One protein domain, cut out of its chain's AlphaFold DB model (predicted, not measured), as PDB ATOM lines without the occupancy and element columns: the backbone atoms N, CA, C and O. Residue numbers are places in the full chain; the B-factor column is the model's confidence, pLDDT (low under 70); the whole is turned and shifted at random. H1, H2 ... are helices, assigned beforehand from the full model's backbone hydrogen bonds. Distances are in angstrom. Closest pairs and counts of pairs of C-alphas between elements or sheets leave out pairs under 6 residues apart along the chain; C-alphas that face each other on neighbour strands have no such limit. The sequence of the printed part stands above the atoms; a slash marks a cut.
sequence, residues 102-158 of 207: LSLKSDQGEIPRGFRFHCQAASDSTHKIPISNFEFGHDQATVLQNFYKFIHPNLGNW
ATOM      1  N   LEU A 102      42.721  28.630  61.864       50.12
ATOM      2  CA  LEU A 102      41.624  27.691  61.579       50.12
ATOM      3  C   LEU A 102      40.498  27.750  62.590       50.12
ATOM      4  O   LEU A 102      39.447  27.147  62.373       50.12
ATOM      5  N   SER A 103      40.709  28.455  63.703       54.66
ATOM      6  CA  SER A 103      39.647  28.781  64.648       54.66
ATOM      7  C   SER A 103      38.756  29.868  64.047       54.66
ATOM      8  O   SER A 103      38.600  30.952  64.608       54.66
ATOM      9  N   LEU A 104      38.211  29.580  62.870       57.47
ATOM     10  CA  LEU A 104      37.419  30.497  62.090       57.47
ATOM     11  C   LEU A 104      35.999  30.472  62.638       57.47
ATOM     12  O   LEU A 104      35.361  29.423  62.737       57.47
ATOM     13  N   LYS A 105      35.520  31.642  63.041       57.97
ATOM     14  CA  LYS A 105      34.140  31.816  63.468       57.97
ATOM     15  C   LYS A 105      33.306  32.004  62.210       57.97
ATOM     16  O   LYS A 105      33.639  32.840  61.375       57.97
ATOM     17  N   SER A 106      32.276  31.189  62.043       55.75
ATOM     18  CA  SER A 106      31.341  31.337  60.929       55.75
ATOM     19  C   SER A 106      30.212  32.261  61.345       55.75
ATOM     20  O   SER A 106      29.654  32.070  62.429       55.75
ATOM     21  N   ASP A 107      29.863  33.216  60.486       57.28
ATOM     22  CA  ASP A 107      28.588  33.909  60.625       57.28
ATOM     23  C   ASP A 107      27.465  32.901  60.341       57.28
ATOM     24  O   ASP A 107      27.452  32.216  59.309       57.28
ATOM     25  N   GLN A 108      26.590  32.707  61.321       60.03
ATOM     26  CA  GLN A 108      25.452  31.814  61.179       60.03
ATOM     27  C   GLN A 108      24.343  32.670  60.583       60.03
ATOM     28  O   GLN A 108      23.938  33.647  61.202       60.03
ATOM     29  N   GLY A 109      23.891  32.326  59.374       64.25
ATOM     30  CA  GLY A 109      22.758  32.996  58.732       64.25
ATOM     31  C   GLY A 109      21.482  32.960  59.587       64.25
ATOM     32  O   GLY A 109      21.492  32.594  60.760       64.25
ATOM     33  N   GLU A 110      20.341  33.323  59.005       73.38
ATOM     34  CA  GLU A 110      19.106  33.497  59.780       73.38
ATOM     35  C   GLU A 110      18.733  32.276  60.639       73.38
ATOM     36  O   GLU A 110      18.622  31.142  60.165       73.38
ATOM     37  N   ILE A 111      18.499  32.527  61.931       77.00
ATOM     38  CA  ILE A 111      18.045  31.503  62.870       77.00
ATOM     39  C   ILE A 111      16.636  31.051  62.458       77.00
ATOM     40  O   ILE A 111      15.752  31.900  62.305       77.00
ATOM     41  N   PRO A 112      16.376  29.733  62.347       81.44
ATOM     42  CA  PRO A 112      15.049  29.225  62.026       81.44
ATOM     43  C   PRO A 112      13.960  29.811  62.938       81.44
ATOM     44  O   PRO A 112      14.122  29.911  64.161       81.44
ATOM     45  N   ARG A 113      12.820  30.186  62.344       81.00
ATOM     46  CA  ARG A 113      11.695  30.784  63.082       81.00
ATOM     47  C   ARG A 113      11.265  29.881  64.241       81.00
ATOM     48  O   ARG A 113      11.048  28.690  64.052       81.00
ATOM     49  N   GLY A 114      11.140  30.462  65.434       87.31
ATOM     50  CA  GLY A 114      10.782  29.750  66.668       87.31
ATOM     51  C   GLY A 114      11.960  29.142  67.443       87.31
ATOM     52  O   GLY A 114      11.782  28.764  68.595       87.31
ATOM     53  N   PHE A 115      13.176  29.109  66.887       86.12
ATOM     54  CA  PHE A 115      14.330  28.460  67.533       86.12
ATOM     55  C   PHE A 115      15.264  29.416  68.279       86.12
ATOM     56  O   PHE A 115      16.206  28.969  68.933       86.12
ATOM     57  N   ARG A 116      14.992  30.725  68.249       86.62
ATOM     58  CA  ARG A 116      15.867  31.749  68.840       86.62
ATOM     59  C   ARG A 116      16.197  31.487  70.309       86.62
ATOM     60  O   ARG A 116      17.358  31.578  70.690       86.62
ATOM     61  N   PHE A 117      15.199  31.121  71.112       88.44
ATOM     62  CA  PHE A 117      15.404  30.805  72.527       88.44
ATOM     63  C   PHE A 117      16.338  29.601  72.721       88.44
ATOM     64  O   PHE A 117      17.256  29.656  73.532       88.44
ATOM     65  N   HIS A 118      16.151  28.540  71.933       88.19
ATOM     66  CA  HIS A 118      16.982  27.340  72.007       88.19
ATOM     67  C   HIS A 118      18.433  27.622  71.609       88.19
ATOM     68  O   HIS A 118      19.350  27.205  72.314       88.19
ATOM     69  N   CYS A 119      18.645  28.357  70.514       84.75
ATOM     70  CA  CYS A 119      19.979  28.752  70.065       84.75
ATOM     71  C   CYS A 119      20.682  29.644  71.096       84.75
ATOM     72  O   CYS A 119      21.855  29.421  71.391       84.75
ATOM     73  N   GLN A 120      19.960  30.606  71.684       87.06
ATOM     74  CA  GLN A 120      20.496  31.483  72.725       87.06
ATOM     75  C   GLN A 120      20.909  30.681  73.964       87.06
ATOM     76  O   GLN A 120      22.063  30.740  74.373       87.06
ATOM     77  N   ALA A 121      20.005  29.857  74.503       85.69
ATOM     78  CA  ALA A 121      20.280  29.039  75.681       85.69
ATOM     79  C   ALA A 121      21.446  28.057  75.456       85.69
ATOM     80  O   ALA A 121      22.278  27.851  76.344       85.69
ATOM     81  N   ALA A 122      21.543  27.463  74.261       84.44
ATOM     82  CA  ALA A 122      22.654  26.587  73.895       84.44
ATOM     83  C   ALA A 122      23.985  27.349  73.813       84.44
ATOM     84  O   ALA A 122      25.000  26.857  74.308       84.44
ATOM     85  N   SER A 123      23.991  28.556  73.242       85.06
ATOM     86  CA  SER A 123      25.186  29.397  73.220       85.06
ATOM     87  C   SER A 123      25.610  29.801  74.634       85.06
ATOM     88  O   SER A 123      26.755  29.567  75.022       85.06
ATOM     89  N   ASP A 124      24.680  30.312  75.446       86.38
ATOM     90  CA  ASP A 124      24.955  30.826  76.794       86.38
ATOM     91  C   ASP A 124      25.484  29.757  77.754       86.38
ATOM     92  O   ASP A 124      26.318  30.056  78.616       86.38
ATOM     93  N   SER A 125      25.014  28.517  77.588       83.94
ATOM     94  CA  SER A 125      25.457  27.351  78.362       83.94
ATOM     95  C   SER A 125      26.768  26.738  77.865       83.94
ATOM     96  O   SER A 125      27.334  25.892  78.555       83.94
ATOM     97  N   THR A 126      27.264  27.147  76.693       84.06
ATOM     98  CA  THR A 126      28.485  26.599  76.095       84.06
ATOM     99  C   THR A 126      29.477  27.706  75.732       84.06
ATOM    100  O   THR A 126      30.138  28.271  76.599       84.06
ATOM    101  N   HIS A 127      29.623  28.020  74.450       83.62
ATOM    102  CA  HIS A 127      30.678  28.862  73.897       83.62
ATOM    103  C   HIS A 127      30.416  30.369  74.022       83.62
ATOM    104  O   HIS A 127      31.309  31.149  73.684       83.62
ATOM    105  N   LYS A 128      29.215  30.772  74.459       86.31
ATOM    106  CA  LYS A 128      28.752  32.157  74.663       86.31
ATOM    107  C   LYS A 128      28.953  33.079  73.456       86.31
ATOM    108  O   LYS A 128      29.067  34.287  73.610       86.31
ATOM    109  N   ILE A 129      29.002  32.519  72.246       84.88
ATOM    110  CA  ILE A 129      29.155  33.321  71.022       84.88
ATOM    111  C   ILE A 129      27.779  33.927  70.717       84.88
ATOM    112  O   ILE A 129      26.812  33.168  70.624       84.88
ATOM    113  N   PRO A 130      27.664  35.253  70.561       82.00
ATOM    114  CA  PRO A 130      26.405  35.892  70.203       82.00
ATOM    115  C   PRO A 130      25.751  35.238  68.979       82.00
ATOM    116  O   PRO A 130      26.416  34.995  67.976       82.00
ATOM    117  N   ILE A 131      24.446  34.967  69.061       79.31
ATOM    118  CA  ILE A 131      23.670  34.355  67.964       79.31
ATOM    119  C   ILE A 131      23.287  35.358  66.863       79.31
ATOM    120  O   ILE A 131      22.664  34.986  65.877       79.31
ATOM    121  N   SER A 132      23.590  36.642  67.063       73.69
ATOM    122  CA  SER A 132      23.305  37.742  66.140       73.69
ATOM    123  C   SER A 132      24.353  38.841  66.296       73.69
ATOM    124  O   SER A 132      24.866  39.026  67.402       73.69
ATOM    125  N   ASN A 133      24.605  39.604  65.226       68.88
ATOM    126  CA  ASN A 133      25.520  40.756  65.193       68.88
ATOM    127  C   ASN A 133      26.960  40.405  65.602       68.88
ATOM    128  O   ASN A 133      27.607  41.132  66.354       68.88
ATOM    129  N   PHE A 134      27.453  39.256  65.140       69.81
ATOM    130  CA  PHE A 134      28.800  38.806  65.454       69.81
ATOM    131  C   PHE A 134      29.800  39.278  64.385       69.81
ATOM    132  O   PHE A 134      30.015  38.610  63.380       69.81
ATOM    133  N   GLU A 135      30.437  40.427  64.619       61.50
ATOM    134  CA  GLU A 135      31.285  41.134  63.634       61.50
ATOM    135  C   GLU A 135      32.574  40.396  63.215       61.50
ATOM    136  O   GLU A 135      33.231  40.788  62.255       61.50
ATOM    137  N   PHE A 136      32.944  39.310  63.901       61.62
ATOM    138  CA  PHE A 136      34.179  38.553  63.642       61.62
ATOM    139  C   PHE A 136      33.955  37.259  62.837       61.62
ATOM    140  O   PHE A 136      34.803  36.363  62.859       61.62
ATOM    141  N   GLY A 137      32.795  37.117  62.191       60.47
ATOM    142  CA  GLY A 137      32.457  35.962  61.364       60.47
ATOM    143  C   GLY A 137      32.977  36.081  59.929       60.47
ATOM    144  O   GLY A 137      32.897  37.141  59.320       60.47
ATOM    145  N   HIS A 138      33.476  34.980  59.367       69.19
ATOM    146  CA  HIS A 138      33.644  34.843  57.917       69.19
ATOM    147  C   HIS A 138      32.410  34.168  57.311       69.19
ATOM    148  O   HIS A 138      31.741  33.370  57.978       69.19
ATOM    149  N   ASP A 139      32.135  34.443  56.035       75.56
ATOM    150  CA  ASP A 139      31.088  33.744  55.297       75.56
ATOM    151  C   ASP A 139      31.411  32.243  55.172       75.56
ATOM    152  O   ASP A 139      32.571  31.815  55.177       75.56
ATOM    153  N   GLN A 140      30.366  31.420  55.059       73.75
ATOM    154  CA  GLN A 140      30.523  29.965  55.054       73.75
ATOM    155  C   GLN A 140      31.385  29.450  53.893       73.75
ATOM    156  O   GLN A 140      32.095  28.457  54.066       73.75
ATOM    157  N   ALA A 141      31.355  30.108  52.730       79.00
ATOM    158  CA  ALA A 141      32.122  29.675  51.567       79.00
ATOM    159  C   ALA A 141      33.624  29.895  51.792       79.00
ATOM    160  O   ALA A 141      34.419  28.982  51.559       79.00
ATOM    161  N   THR A 142      34.008  31.052  52.333       81.56
ATOM    162  CA  THR A 142      35.386  31.345  52.745       81.56
ATOM    163  C   THR A 142      35.862  30.385  53.832       81.56
ATOM    164  O   THR A 142      36.974  29.860  53.746       81.56
ATOM    165  N   VAL A 143      35.017  30.093  54.827       81.12
ATOM    166  CA  VAL A 143      35.350  29.135  55.894       81.12
ATOM    167  C   VAL A 143      35.650  27.760  55.318       81.12
ATOM    168  O   VAL A 143      36.688  27.169  55.621       81.12
ATOM    169  N   LEU A 144      34.766  27.269  54.454       81.38
ATOM    170  CA  LEU A 144      34.913  25.968  53.825       81.38
ATOM    171  C   LEU A 144      36.151  25.916  52.919       81.38
ATOM    172  O   LEU A 144      36.898  24.937  52.948       81.38
ATOM    173  N   GLN A 145      36.411  26.977  52.155       83.62
ATOM    174  CA  GLN A 145      37.582  27.059  51.286       83.62
ATOM    175  C   GLN A 145      38.888  27.035  52.090       83.62
ATOM    176  O   GLN A 145      39.818  26.313  51.728       83.62
ATOM    177  N   ASN A 146      38.967  27.798  53.180       84.38
ATOM    178  CA  ASN A 146      40.141  27.824  54.054       84.38
ATOM    179  C   ASN A 146      40.352  26.479  54.744       84.38
ATOM    180  O   ASN A 146      41.482  25.998  54.817       84.38
ATOM    181  N   PHE A 147      39.266  25.838  55.175       84.19
ATOM    182  CA  PHE A 147      39.322  24.497  55.736       84.19
ATOM    183  C   PHE A 147      39.881  23.491  54.729       84.19
ATOM    184  O   PHE A 147      40.824  22.775  55.058       84.19
ATOM    185  N   TYR A 148      39.381  23.489  53.488       82.75
ATOM    186  CA  TYR A 148      39.903  22.622  52.431       82.75
ATOM    187  C   TYR A 148      41.371  22.894  52.116       82.75
ATOM    188  O   TYR A 148      42.152  21.949  52.035       82.75
ATOM    189  N   LYS A 149      41.772  24.164  51.993       84.38
ATOM    190  CA  LYS A 149      43.180  24.546  51.796       84.38
ATOM    191  C   LYS A 149      44.070  24.035  52.926       84.38
ATOM    192  O   LYS A 149      45.177  23.585  52.662       84.38
ATOM    193  N   PHE A 150      43.584  24.084  54.163       83.50
ATOM    194  CA  PHE A 150      44.336  23.616  55.318       83.50
ATOM    195  C   PHE A 150      44.500  22.095  55.346       83.50
ATOM    196  O   PHE A 150      45.597  21.597  55.593       83.50
ATOM    197  N   ILE A 151      43.422  21.345  55.100       81.06
ATOM    198  CA  ILE A 151      43.470  19.878  55.169       81.06
ATOM    199  C   ILE A 151      44.071  19.233  53.920       81.06
ATOM    200  O   ILE A 151      44.338  18.038  53.955       81.06
ATOM    201  N   HIS A 152      44.265  19.967  52.823       74.50
ATOM    202  CA  HIS A 152      44.770  19.414  51.569       74.50
ATOM    203  C   HIS A 152      46.313  19.426  51.529       74.50
ATOM    204  O   HIS A 152      46.909  20.442  51.164       74.50
ATOM    205  N   PRO A 153      47.012  18.311  51.831       62.59
ATOM    206  CA  PRO A 153      48.446  18.316  52.088       62.59
ATOM    207  C   PRO A 153      49.263  17.933  50.843       62.59
ATOM    208  O   PRO A 153      50.302  17.300  50.968       62.59
ATOM    209  N   ASN A 154      48.841  18.360  49.648       56.25
ATOM    210  CA  ASN A 154      49.302  17.927  48.316       56.25
ATOM    211  C   ASN A 154      48.505  16.751  47.715       56.25
ATOM    212  O   ASN A 154      48.027  15.855  48.405       56.25
ATOM    213  N   LEU A 155      48.358  16.837  46.391       56.12
ATOM    214  CA  LEU A 155      47.526  16.053  45.474       56.12
ATOM    215  C   LEU A 155      47.304  14.579  45.872       56.12
ATOM    216  O   LEU A 155      48.209  13.754  45.781       56.12
ATOM    217  N   GLY A 156      46.053  14.245  46.207       64.06
ATOM    218  CA  GLY A 156      45.506  12.889  46.051       64.06
ATOM    219  C   GLY A 156      45.052  12.176  47.324       64.06
ATOM    220  O   GLY A 156      44.175  11.322  47.231       64.06
ATOM    221  N   ASN A 157      45.565  12.541  48.505       72.06
ATOM    222  CA  ASN A 157      45.210  11.865  49.759       72.06
ATOM    223  C   ASN A 157      44.566  12.826  50.765       72.06
ATOM    224  O   ASN A 157      45.231  13.683  51.343       72.06
ATOM    225  N   TRP A 158      43.270  12.631  51.011       77.06
ATOM    226  CA  TRP A 158      42.534  13.333  52.060       77.06
ATOM    227  C   TRP A 158      42.900  12.767  53.440       77.06
ATOM    228  O   TRP A 158      42.757  11.557  53.654       77.06
TER     229      TRP A 158
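Overview. This is residues 102 to 158 of the 207 residues of the protein "Protein maelstrom homolog" of Heterocephalus glaber (UniProt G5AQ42). With little regular structure, the domain is a loose rod: helix H2 lies toward one end, helix H1 lies at the other, and loops run along the length between them. Residues 151 to 157, of which 151 belongs to H2, stick out beyond H2. The printed part has 57 residues, with H1 then H2 along the chain, no named strand, and the class all helix, though the named elements hold only 22 residues. The radius of gyration of the C-alphas is 14.8 A, and the spans are 44 by 20 by 20 A.

Arrangement. H2, residues 140 to 151, is apart from H1, residues 116 to 125. In both helices every O i to N i+4 pair is within hydrogen-bond range.

Along the chain. H2 measures 16.4 A from C-alpha 140 to C-alpha 151 at (43.470, 19.878, 55.169). H1 measures 14.2 A and begins with C-alpha 116 at (15.867, 31.749, 68.840).

Size, cuts and confidence. The C-alphas farthest apart, those of Gly 114 and Leu 155, are 44.6 A apart. The printed part has no cut. The link from H1 to H2 is long, with 14 residues. The mean pLDDT of the printed part is 75.2; residues 102 to 109, 133 to 138 and 153 to 156 are under 70.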